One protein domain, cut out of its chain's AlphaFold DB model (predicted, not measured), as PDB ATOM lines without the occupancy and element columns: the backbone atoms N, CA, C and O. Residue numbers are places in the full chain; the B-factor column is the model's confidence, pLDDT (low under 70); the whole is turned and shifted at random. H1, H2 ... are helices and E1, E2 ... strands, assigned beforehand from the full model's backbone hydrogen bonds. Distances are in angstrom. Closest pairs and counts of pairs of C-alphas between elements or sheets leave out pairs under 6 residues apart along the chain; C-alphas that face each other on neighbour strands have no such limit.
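AT A GLANCE: This is residues 33 to 102 of the 350 residues of an uncharacterized protein of Pocillopora damicornis (UniProt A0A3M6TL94). A helical hairpin, the long helix H3 with H4 folded back beside it, makes one half of an elongated body, and a very small sheet of E1 and E2 with the short helix H2 lies at the opposite end. H1 packs on H4, and residues 75 to 82, at the bend of the hairpin, stick out. The printed part has 70 residues, with four named helices and two named strands in the order E1, H1, E2, H2, H3, H4; the sheet is antiparallel and the class is mostly helix. The whole is compact, with a radius of gyration of the C-alphas of 11.7 A, and spans 34 by 21 by 17 A.

IN THESE COORDINATES: E1 is residues 34 to 36, beginning at C-alpha 34 (282.911, 244.283, 259.358), and E2 is residues 52 to 54. H2 is residues 55 to 58 and H1 residues 43 to 47. H3, residues 63 to 77, is 20.9 A long and begins at C-alpha 63 (289.782, 256.880, 261.281). H4, residues 84 to 92, is 12.3 A long and ends at C-alpha 92 (281.395, 258.531, 258.372).

HOW THE PARTS SIT: E1 and E2 are antiparallel neighbours at 131 degrees, with N 35 and O 53 2.8 A apart and N 53 and O 35 2.9 A apart, within hydrogen-bond range. The closest C-alphas of E1 and H2, those of Gly 35 and Ile 55, are 4.8 A apart. H2 and H3 are close but not clearly touching, the closest C-alphas being those of Leu 57 and Ala 63, 5.7 A apart. H3 and H4 form a helical hairpin: they touch, the closest C-alphas being those of Tyr 66 and Tyr 92 at 5.9 A, and run opposite ways at a shallow tilt of 33 degrees, only just short of steep. H1 touches H4, the closest C-alphas being those of Cys 45 and Cys 89, 5.4 A apart. H1 and H3 are near each other. The sheet's strands are apart from H3 and H4. In H1, H3 and H4 every O i to N i+4 pair is within hydrogen-bond range; H2 is too short for such a pair.

THE WHOLE: The two C-alphas farthest apart, those of Arg 76 and Ser 99, are 35.8 A apart. The printed part has no cut, and no link between named elements is long. Mean pLDDT of the printed part is 89.0; residues 98 to 102 are under 70.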
ATOM      1  N   HIS A  33     283.934 241.667 256.229       73.44
ATOM      2  CA  HIS A  33     283.763 243.069 255.801       73.44
ATOM      3  C   HIS A  33     283.494 244.028 256.969       73.44
ATOM      4  O   HIS A  33     283.643 245.238 256.803       73.44
ATOM      5  N   CYS A  34     283.143 243.504 258.148       85.00
ATOM      6  CA  CYS A  34     282.911 244.283 259.358       85.00
ATOM      7  C   CYS A  34     284.040 244.090 260.383       85.00
ATOM      8  O   CYS A  34     284.507 242.973 260.595       85.00
ATOM      9  N   GLY A  35     284.401 245.153 261.099       87.94
ATOM     10  CA  GLY A  35     285.241 245.106 262.296       87.94
ATOM     11  C   GLY A  35     284.682 246.003 263.402       87.94
ATOM     12  O   GLY A  35     283.763 246.793 263.171       87.94
ATOM     13  N   GLN A  36     285.199 245.860 264.624       91.62
ATOM     14  CA  GLN A  36     284.752 246.674 265.758       91.62
ATOM     15  C   GLN A  36     285.120 248.147 265.569       91.62
ATOM     16  O   GLN A  36     286.214 248.483 265.109       91.62
ATOM     17  N   VAL A  37     284.208 249.035 265.961       92.81
ATOM     18  CA  VAL A  37     284.485 250.473 266.001       92.81
ATOM     19  C   VAL A  37     285.498 250.766 267.108       92.81
ATOM     20  O   VAL A  37     285.361 250.310 268.241       92.81
ATOM     21  N   ASN A  38     286.507 251.579 266.794       93.00
ATOM     22  CA  ASN A  38     287.449 252.080 267.787       93.00
ATOM     23  C   ASN A  38     286.748 253.090 268.716       93.00
ATOM     24  O   ASN A  38     286.567 254.252 268.349       93.00
ATOM     25  N   ALA A  39     286.384 252.647 269.922       93.75
ATOM     26  CA  ALA A  39     285.661 253.454 270.906       93.75
ATOM     27  C   ALA A  39     286.424 254.710 271.359       93.75
ATOM     28  O   ALA A  39     285.798 255.721 271.666       93.75
ATOM     29  N   THR A  40     287.758 254.682 271.353       92.31
ATOM     30  CA  THR A  40     288.583 255.850 271.694       92.31
ATOM     31  C   THR A  40     288.509 256.920 270.608       92.31
ATOM     32  O   THR A  40     288.466 258.108 270.912       92.31
ATOM     33  N   ALA A  41     288.489 256.514 269.335       91.94
ATOM     34  CA  ALA A  41     288.392 257.446 268.213       91.94
ATOM     35  C   ALA A  41     286.954 257.946 267.983       91.94
ATOM     36  O   ALA A  41     286.765 259.094 267.588       91.94
ATOM     37  N   PHE A  42     285.950 257.100 268.240       95.44
ATOM     38  CA  PHE A  42     284.541 257.372 267.943       95.44
ATOM     39  C   PHE A  42     283.608 257.136 269.147       95.44
ATOM     40  O   PHE A  42     282.642 256.373 269.037       95.44
ATOM     41  N   PRO A  43     283.839 257.794 270.298       95.19
ATOM     42  CA  PRO A  43     283.053 257.548 271.509       95.19
ATOM     43  C   PRO A  43     281.565 257.877 271.318       95.19
ATOM     44  O   PRO A  43     280.700 257.128 271.770       95.19
ATOM     45  N   ALA A  44     281.255 258.952 270.582       94.25
ATOM     46  CA  ALA A  44     279.881 259.321 270.252       94.25
ATOM     47  C   ALA A  44     279.183 258.235 269.414       94.25
ATOM     48  O   ALA A  44     278.058 257.861 269.717       94.25
ATOM     49  N   CYS A  45     279.864 257.651 268.421       95.56
ATOM     50  CA  CYS A  45     279.263 256.618 267.575       95.56
ATOM     51  C   CYS A  45     278.980 255.329 268.346       95.56
ATOM     52  O   CYS A  45     277.916 254.735 268.180       95.56
ATOM     53  N   VAL A  46     279.879 254.918 269.243       95.44
ATOM     54  CA  VAL A  46     279.626 253.753 270.105       95.44
ATOM     55  C   VAL A  46     278.411 253.995 271.005       95.44
ATOM     56  O   VAL A  46     277.562 253.110 271.121       95.44
ATOM     57  N   LYS A  47     278.270 255.203 271.570       94.31
ATOM     58  CA  LYS A  47     277.097 255.596 272.372       94.31
ATOM     59  C   LYS A  47     275.790 255.532 271.569       94.31
ATOM     60  O   LYS A  47     274.785 255.057 272.088       94.31
ATOM     61  N   GLU A  48     275.825 255.926 270.297       93.94
ATOM     62  CA  GLU A  48     274.687 255.848 269.365       93.94
ATOM     63  C   GLU A  48     274.412 254.420 268.835       93.94
ATOM     64  O   GLU A  48     273.507 254.206 268.027       93.94
ATOM     65  N   GLY A  49     275.168 253.413 269.289       92.06
ATOM     66  CA  GLY A  49     274.950 252.005 268.948       92.06
ATOM     67  C   GLY A  49     275.676 251.520 267.689       92.06
ATOM     68  O   GLY A  49     275.312 250.473 267.143       92.06
ATOM     69  N   PHE A  50     276.702 252.238 267.228       92.69
ATOM     70  CA  PHE A  50     277.592 251.800 266.149       92.69
ATOM     71  C   PHE A  50     278.725 250.942 266.724       92.69
ATOM     72  O   PHE A  50     279.821 251.428 266.993       92.69
ATOM     73  N   SER A  51     278.455 249.654 266.947       91.62
ATOM     74  CA  SER A  51     279.452 248.715 267.496       91.62
ATOM     75  C   SER A  51     280.399 248.145 266.434       91.62
ATOM     76  O   SER A  51     281.560 247.864 266.726       91.62
ATOM     77  N   TYR A  52     279.914 247.994 265.198       90.56
ATOM     78  CA  TYR A  52     280.666 247.449 264.069       90.56
ATOM     79  C   TYR A  52     280.546 248.368 262.853       90.56
ATOM     80  O   TYR A  52     279.475 248.914 262.574       90.56
ATOM     81  N   THR A  53     281.649 248.503 262.127       89.88
ATOM     82  CA  THR A  53     281.800 249.310 260.907       89.88
ATOM     83  C   THR A  53     282.576 248.512 259.861       89.88
ATOM     84  O   THR A  53     283.005 247.394 260.137       89.88
ATOM     85  N   VAL A  54     282.783 249.071 258.674       86.69
ATOM     86  CA  VAL A  54     283.628 248.465 257.637       86.69
ATOM     87  C   VAL A  54     285.056 248.206 258.103       86.69
ATOM     88  O   VAL A  54     285.640 248.986 258.862       86.69
ATOM     89  N   ILE A  55     285.639 247.113 257.612       83.44
ATOM     90  CA  ILE A  55     286.949 246.619 258.047       83.44
ATOM     91  C   ILE A  55     288.083 247.626 257.821       83.44
ATOM     92  O   ILE A  55     289.001 247.703 258.632       83.44
ATOM     93  N   SER A  56     288.003 248.458 256.777       81.75
ATOM     94  CA  SER A  56     288.974 249.531 256.526       81.75
ATOM     95  C   SER A  56     289.028 250.514 257.701       81.75
ATOM     96  O   SER A  56     290.102 250.795 258.236       81.75
ATOM     97  N   LEU A  57     287.869 250.968 258.173       82.94
ATOM     98  CA  LEU A  57     287.780 251.892 259.296       82.94
ATOM     99  C   LEU A  57     288.143 251.218 260.627       82.94
ATOM    100  O   LEU A  57     288.826 251.825 261.455       82.94
ATOM    101  N   ALA A  58     287.751 249.954 260.817       80.94
ATOM    102  CA  ALA A  58     288.143 249.162 261.986       80.94
ATOM    103  C   ALA A  58     289.671 248.971 262.068       80.94
ATOM    104  O   ALA A  58     290.263 249.117 263.139       80.94
ATOM    105  N   ASN A  59     290.331 248.789 260.921       82.00
ATOM    106  CA  ASN A  59     291.790 248.742 260.782       82.00
ATOM    107  C   ASN A  59     292.451 250.134 260.817       82.00
ATOM    108  O   ASN A  59     293.626 250.279 260.487       82.00
ATOM    109  N   LYS A  60     291.714 251.159 261.264       79.38
ATOM    110  CA  LYS A  60     292.162 252.544 261.474       79.38
ATOM    111  C   LYS A  60     292.459 253.338 260.195       79.38
ATOM    112  O   LYS A  60     292.878 254.494 260.309       79.38
ATOM    113  N   TYR A  61     292.193 252.804 258.999       75.25
ATOM    114  CA  TYR A  61     292.243 253.607 257.773       75.25
ATOM    115  C   TYR A  61     291.166 254.692 257.830       75.25
ATOM    116  O   TYR A  61     290.048 254.440 258.267       75.25
ATOM    117  N   TYR A  62     291.519 255.921 257.446       78.12
ATOM    118  CA  TYR A  62     290.655 257.111 257.511       78.12
ATOM    119  C   TYR A  62     290.149 257.504 258.915       78.12
ATOM    120  O   TYR A  62     289.615 258.600 259.069       78.12
ATOM    121  N   ALA A  63     290.385 256.699 259.960       72.75
ATOM    122  CA  ALA A  63     289.782 256.880 261.281       72.75
ATOM    123  C   ALA A  63     290.075 258.249 261.907       72.75
ATOM    124  O   ALA A  63     289.171 258.902 262.418       72.75
ATOM    125  N   ARG A  64     291.324 258.725 261.811       79.75
ATOM    126  CA  ARG A  64     291.699 260.067 262.290       79.75
ATOM    127  C   ARG A  64     290.977 261.171 261.514       79.75
ATOM    128  O   ARG A  64     290.503 262.121 262.126       79.75
ATOM    129  N   SER A  65     290.893 261.033 260.188       87.06
ATOM    130  CA  SER A  65     290.204 261.998 259.326       87.06
ATOM    131  C   SER A  65     288.719 262.058 259.682       87.06
ATOM    132  O   SER A  65     288.201 263.124 259.992       87.06
ATOM    133  N   TYR A  66     288.053 260.906 259.770       93.81
ATOM    134  CA  TYR A  66     286.620 260.825 260.051       93.81
ATOM    135  C   TYR A  66     286.264 261.278 261.466       93.81
ATOM    136  O   TYR A  66     285.290 262.009 261.638       93.81
ATOM    137  N   ALA A  67     287.076 260.941 262.474       94.50
ATOM    138  CA  ALA A  67     286.893 261.465 263.828       94.50
ATOM    139  C   ALA A  67     287.033 262.996 263.852       94.50
ATOM    140  O   ALA A  67     286.226 263.690 264.473       94.50
ATOM    141  N   GLY A  68     288.015 263.531 263.118       94.75
ATOM    142  CA  GLY A  68     288.194 264.967 262.929       94.75
ATOM    143  C   GLY A  68     286.998 265.625 262.242       94.75
ATOM    144  O   GLY A  68     286.531 266.660 262.711       94.75
ATOM    145  N   ILE A  69     286.466 265.029 261.172       95.44
ATOM    146  CA  ILE A  69     285.285 265.547 260.468       95.44
ATOM    147  C   ILE A  69     284.073 265.573 261.399       95.44
ATOM    148  O   ILE A  69     283.458 266.627 261.538       95.44
ATOM    149  N   ILE A  70     283.756 264.456 262.069       96.00
ATOM    150  CA  ILE A  70     282.616 264.371 262.995       96.00
ATOM    151  C   ILE A  70     282.727 265.463 264.057       96.00
ATOM    152  O   ILE A  70     281.785 266.230 264.232       96.00
ATOM    153  N   LYS A  71     283.893 265.591 264.701       95.69
ATOM    154  CA  LYS A  71     284.138 266.628 265.708       95.69
ATOM    155  C   LYS A  71     283.900 268.034 265.145       95.69
ATOM    156  O   LYS A  71     283.107 268.781 265.708       95.69
ATOM    157  N   ASN A  72     284.520 268.372 264.012       95.56
ATOM    158  CA  ASN A  72     284.385 269.697 263.394       95.56
ATOM    159  C   ASN A  72     282.936 270.013 262.984       95.56
ATOM    160  O   ASN A  72     282.486 271.152 263.112       95.56
ATOM    161  N   VAL A  73     282.201 269.031 262.454       96.50
ATOM    162  CA  VAL A  73     280.801 269.221 262.051       96.50
ATOM    163  C   VAL A  73     279.904 269.371 263.281       96.50
ATOM    164  O   VAL A  73     279.066 270.271 263.298       96.50
ATOM    165  N   MET A  74     280.116 268.568 264.330       95.75
ATOM    166  CA  MET A  74     279.400 268.707 265.604       95.75
ATOM    167  C   MET A  74     279.657 270.066 266.259       95.75
ATOM    168  O   MET A  74     278.705 270.715 266.669       95.75
ATOM    169  N   GLU A  75     280.899 270.553 266.293       95.56
ATOM    170  CA  GLU A  75     281.225 271.885 266.835       95.56
ATOM    171  C   GLU A  75     280.506 273.011 266.078       95.56
ATOM    172  O   GLU A  75     280.027 273.973 266.679       95.56
ATOM    173  N   ARG A  76     280.382 272.887 264.751       95.50
ATOM    174  CA  ARG A  76     279.654 273.865 263.930       95.50
ATOM    175  C   ARG A  76     278.153 273.813 264.165       95.50
ATOM    176  O   ARG A  76     277.525 274.868 264.213       95.50
ATOM    177  N   LEU A  77     277.576 272.620 264.276       96.12
ATOM    178  CA  LEU A  77     276.139 272.443 264.471       96.12
ATOM    179  C   LEU A  77     275.702 272.697 265.925       96.12
ATOM    180  O   LEU A  77     274.584 273.157 266.159       96.12
ATOM    181  N   GLY A  78     276.591 272.483 266.892       93.62
ATOM    182  CA  GLY A  78     276.249 272.449 268.311       93.62
ATOM    183  C   GLY A  78     275.212 271.363 268.619       93.62
ATOM    184  O   GLY A  78     275.027 270.414 267.854       93.62
ATOM    185  N   ASP A  79     274.477 271.547 269.711       91.31
ATOM    186  CA  ASP A  79     273.451 270.605 270.174       91.31
ATOM    187  C   ASP A  79     272.073 270.864 269.537       91.31
ATOM    188  O   ASP A  79     271.037 270.718 270.182       91.31
ATOM    189  N   CYS A  80     272.039 271.273 268.262       96.25
ATOM    190  CA  CYS A  80     270.787 271.611 267.574       96.25
ATOM    191  C   CYS A  80     269.802 270.438 267.491       96.25
ATOM    192  O   CYS A  80     268.601 270.670 267.514       96.25
ATOM    193  N   SER A  81     270.296 269.196 267.434       95.25
ATOM    194  CA  SER A  81     269.482 267.981 267.467       95.25
ATOM    195  C   SER A  81     270.148 266.903 268.310       95.25
ATOM    196  O   SER A  81     271.358 266.681 268.219       95.25
ATOM    197  N   LYS A  82     269.334 266.133 269.038       94.56
ATOM    198  CA  LYS A  82     269.791 264.911 269.720       94.56
ATOM    199  C   LYS A  82     270.202 263.795 268.749       94.56
ATOM    200  O   LYS A  82     270.823 262.829 269.170       94.56
ATOM    201  N   TYR A  83     269.877 263.924 267.459       95.88
ATOM    202  CA  TYR A  83     270.218 262.948 266.419       95.88
ATOM    203  C   TYR A  83     271.478 263.314 265.618       95.88
ATOM    204  O   TYR A  83     271.871 262.563 264.724       95.88
ATOM    205  N   THR A  84     272.144 264.432 265.937       96.38
ATOM    206  CA  THR A  84     273.338 264.900 265.212       96.38
ATOM    207  C   THR A  84     274.448 263.850 265.191       96.38
ATOM    208  O   THR A  84     274.936 263.497 264.119       96.38
ATOM    209  N   ALA A  85     274.823 263.304 266.355       96.00
ATOM    210  CA  ALA A  85     275.863 262.279 266.437       96.00
ATOM    211  C   ALA A  85     275.480 261.034 265.625       96.00
ATOM    212  O   ALA A  85     276.273 260.563 264.815       96.00
ATOM    213  N   PHE A  86     274.241 260.560 265.770       95.94
ATOM    214  CA  PHE A  86     273.733 259.403 265.039       95.94
ATOM    215  C   PHE A  86     273.851 259.578 263.518       95.94
ATOM    216  O   PHE A  86     274.377 258.696 262.836       95.94
ATOM    217  N   MET A  87     273.417 260.724 262.981       95.94
ATOM    218  CA  MET A  87     273.453 260.975 261.538       95.94
ATOM    219  C   MET A  87     274.882 261.110 261.000       95.94
ATOM    220  O   MET A  87     275.193 260.553 259.946       95.94
ATOM    221  N   LEU A  88     275.775 261.786 261.732       95.88
ATOM    222  CA  LEU A  88     277.182 261.915 261.335       95.88
ATOM    223  C   LEU A  88     277.926 260.580 261.421       95.88
ATOM    224  O   LEU A  88     278.703 260.251 260.525       95.88
ATOM    225  N   CYS A  89     277.657 259.780 262.452       95.50
ATOM    226  CA  CYS A  89     278.187 258.426 262.563       95.50
ATOM    227  C   CYS A  89     277.660 257.541 261.437       95.50
ATOM    228  O   CYS A  89     278.434 256.816 260.833       95.50
ATOM    229  N   SER A  90     276.393 257.664 261.049       94.06
ATOM    230  CA  SER A  90     275.882 256.924 259.896       94.06
ATOM    231  C   SER A  90     276.559 257.291 258.573       94.06
ATOM    232  O   SER A  90     276.617 256.461 257.659       94.06
ATOM    233  N   LEU A  91     277.036 258.528 258.439       93.81
ATOM    234  CA  LEU A  91     277.744 258.975 257.247       93.81
ATOM    235  C   LEU A  91     279.202 258.512 257.259       93.81
ATOM    236  O   LEU A  91     279.644 257.909 256.292       93.81
ATOM    237  N   TYR A  92     279.941 258.742 258.344       93.56
ATOM    238  CA  TYR A  92     281.395 258.531 258.372       93.56
ATOM    239  C   TYR A  92     281.836 257.229 259.060       93.56
ATOM    240  O   TYR A  92     282.932 256.742 258.815       93.56
ATOM    241  N   VAL A  93     280.998 256.634 259.904       92.88
ATOM    242  CA  VAL A  93     281.238 255.357 260.604       92.88
ATOM    243  C   VAL A  93     280.077 254.407 260.289       92.88
ATOM    244  O   VAL A  93     279.308 254.035 261.178       92.88
ATOM    245  N   PRO A  94     279.870 254.079 259.005       89.06
ATOM    246  CA  PRO A  94     278.656 253.412 258.566       89.06
ATOM    247  C   PRO A  94     278.502 252.048 259.247       89.06
ATOM    248  O   PRO A  94     279.448 251.267 259.368       89.06
ATOM    249  N   ARG A  95     277.287 251.771 259.724       88.81
ATOM    250  CA  ARG A  95     277.007 250.584 260.526       88.81
ATOM    251  C   ARG A  95     277.105 249.320 259.679       88.81
ATOM    252  O   ARG A  95     276.569 249.252 258.575       88.81
ATOM    253  N   CYS A  96     277.747 248.305 260.244       83.12
ATOM    254  CA  CYS A  96     277.967 247.018 259.599       83.12
ATOM    255  C   CYS A  96     277.321 245.885 260.406       83.12
ATOM    256  O   CYS A  96     277.352 245.899 261.640       83.12
ATOM    257  N   ASN A  97     276.757 244.896 259.713       77.75
ATOM    258  CA  ASN A  97     276.284 243.638 260.286       77.75
ATOM    259  C   ASN A  97     276.848 242.487 259.444       77.75
ATOM    260  O   ASN A  97     276.674 242.476 258.232       77.75
ATOM    261  N   SER A  98     277.490 241.502 260.077       68.94
ATOM    262  CA  SER A  98     278.055 240.332 259.387       68.94
ATOM    263  C   SER A  98     277.001 239.440 258.721       68.94
ATOM    264  O   SER A  98     277.353 238.588 257.910       68.94
ATOM    265  N   SER A  99     275.722 239.623 259.062       67.00
ATOM    266  CA  SER A  99     274.594 238.889 258.474       67.00
ATOM    267  C   SER A  99     273.982 239.583 257.249       67.00
ATOM    268  O   SER A  99     273.148 238.985 256.574       67.00
ATOM    269  N   GLU A 100     274.362 240.829 256.952       65.50
ATOM    270  CA  GLU A 100     273.801 241.626 255.853       65.50
ATOM    271  C   GLU A 100     274.872 241.916 254.793       65.50
ATOM    272  O   GLU A 100     276.010 242.247 255.110       65.50
ATOM    273  N   LYS A 101     274.511 241.814 253.507       63.75
ATOM    274  CA  LYS A 101     275.432 242.022 252.370       63.75
ATOM    275  C   LYS A 101     275.693 243.506 252.036       63.75
ATOM    276  O   LYS A 101     276.148 243.806 250.941       63.75
ATOM    277  N   GLY A 102     275.388 244.441 252.936       68.31
ATOM    278  CA  GLY A 102     275.429 245.878 252.652       68.31
ATOM    279  C   GLY A 102     275.471 246.748 253.910       68.31
ATOM    280  O   GLY A 102     275.410 246.217 255.022       68.31
TER     281      GLY A 102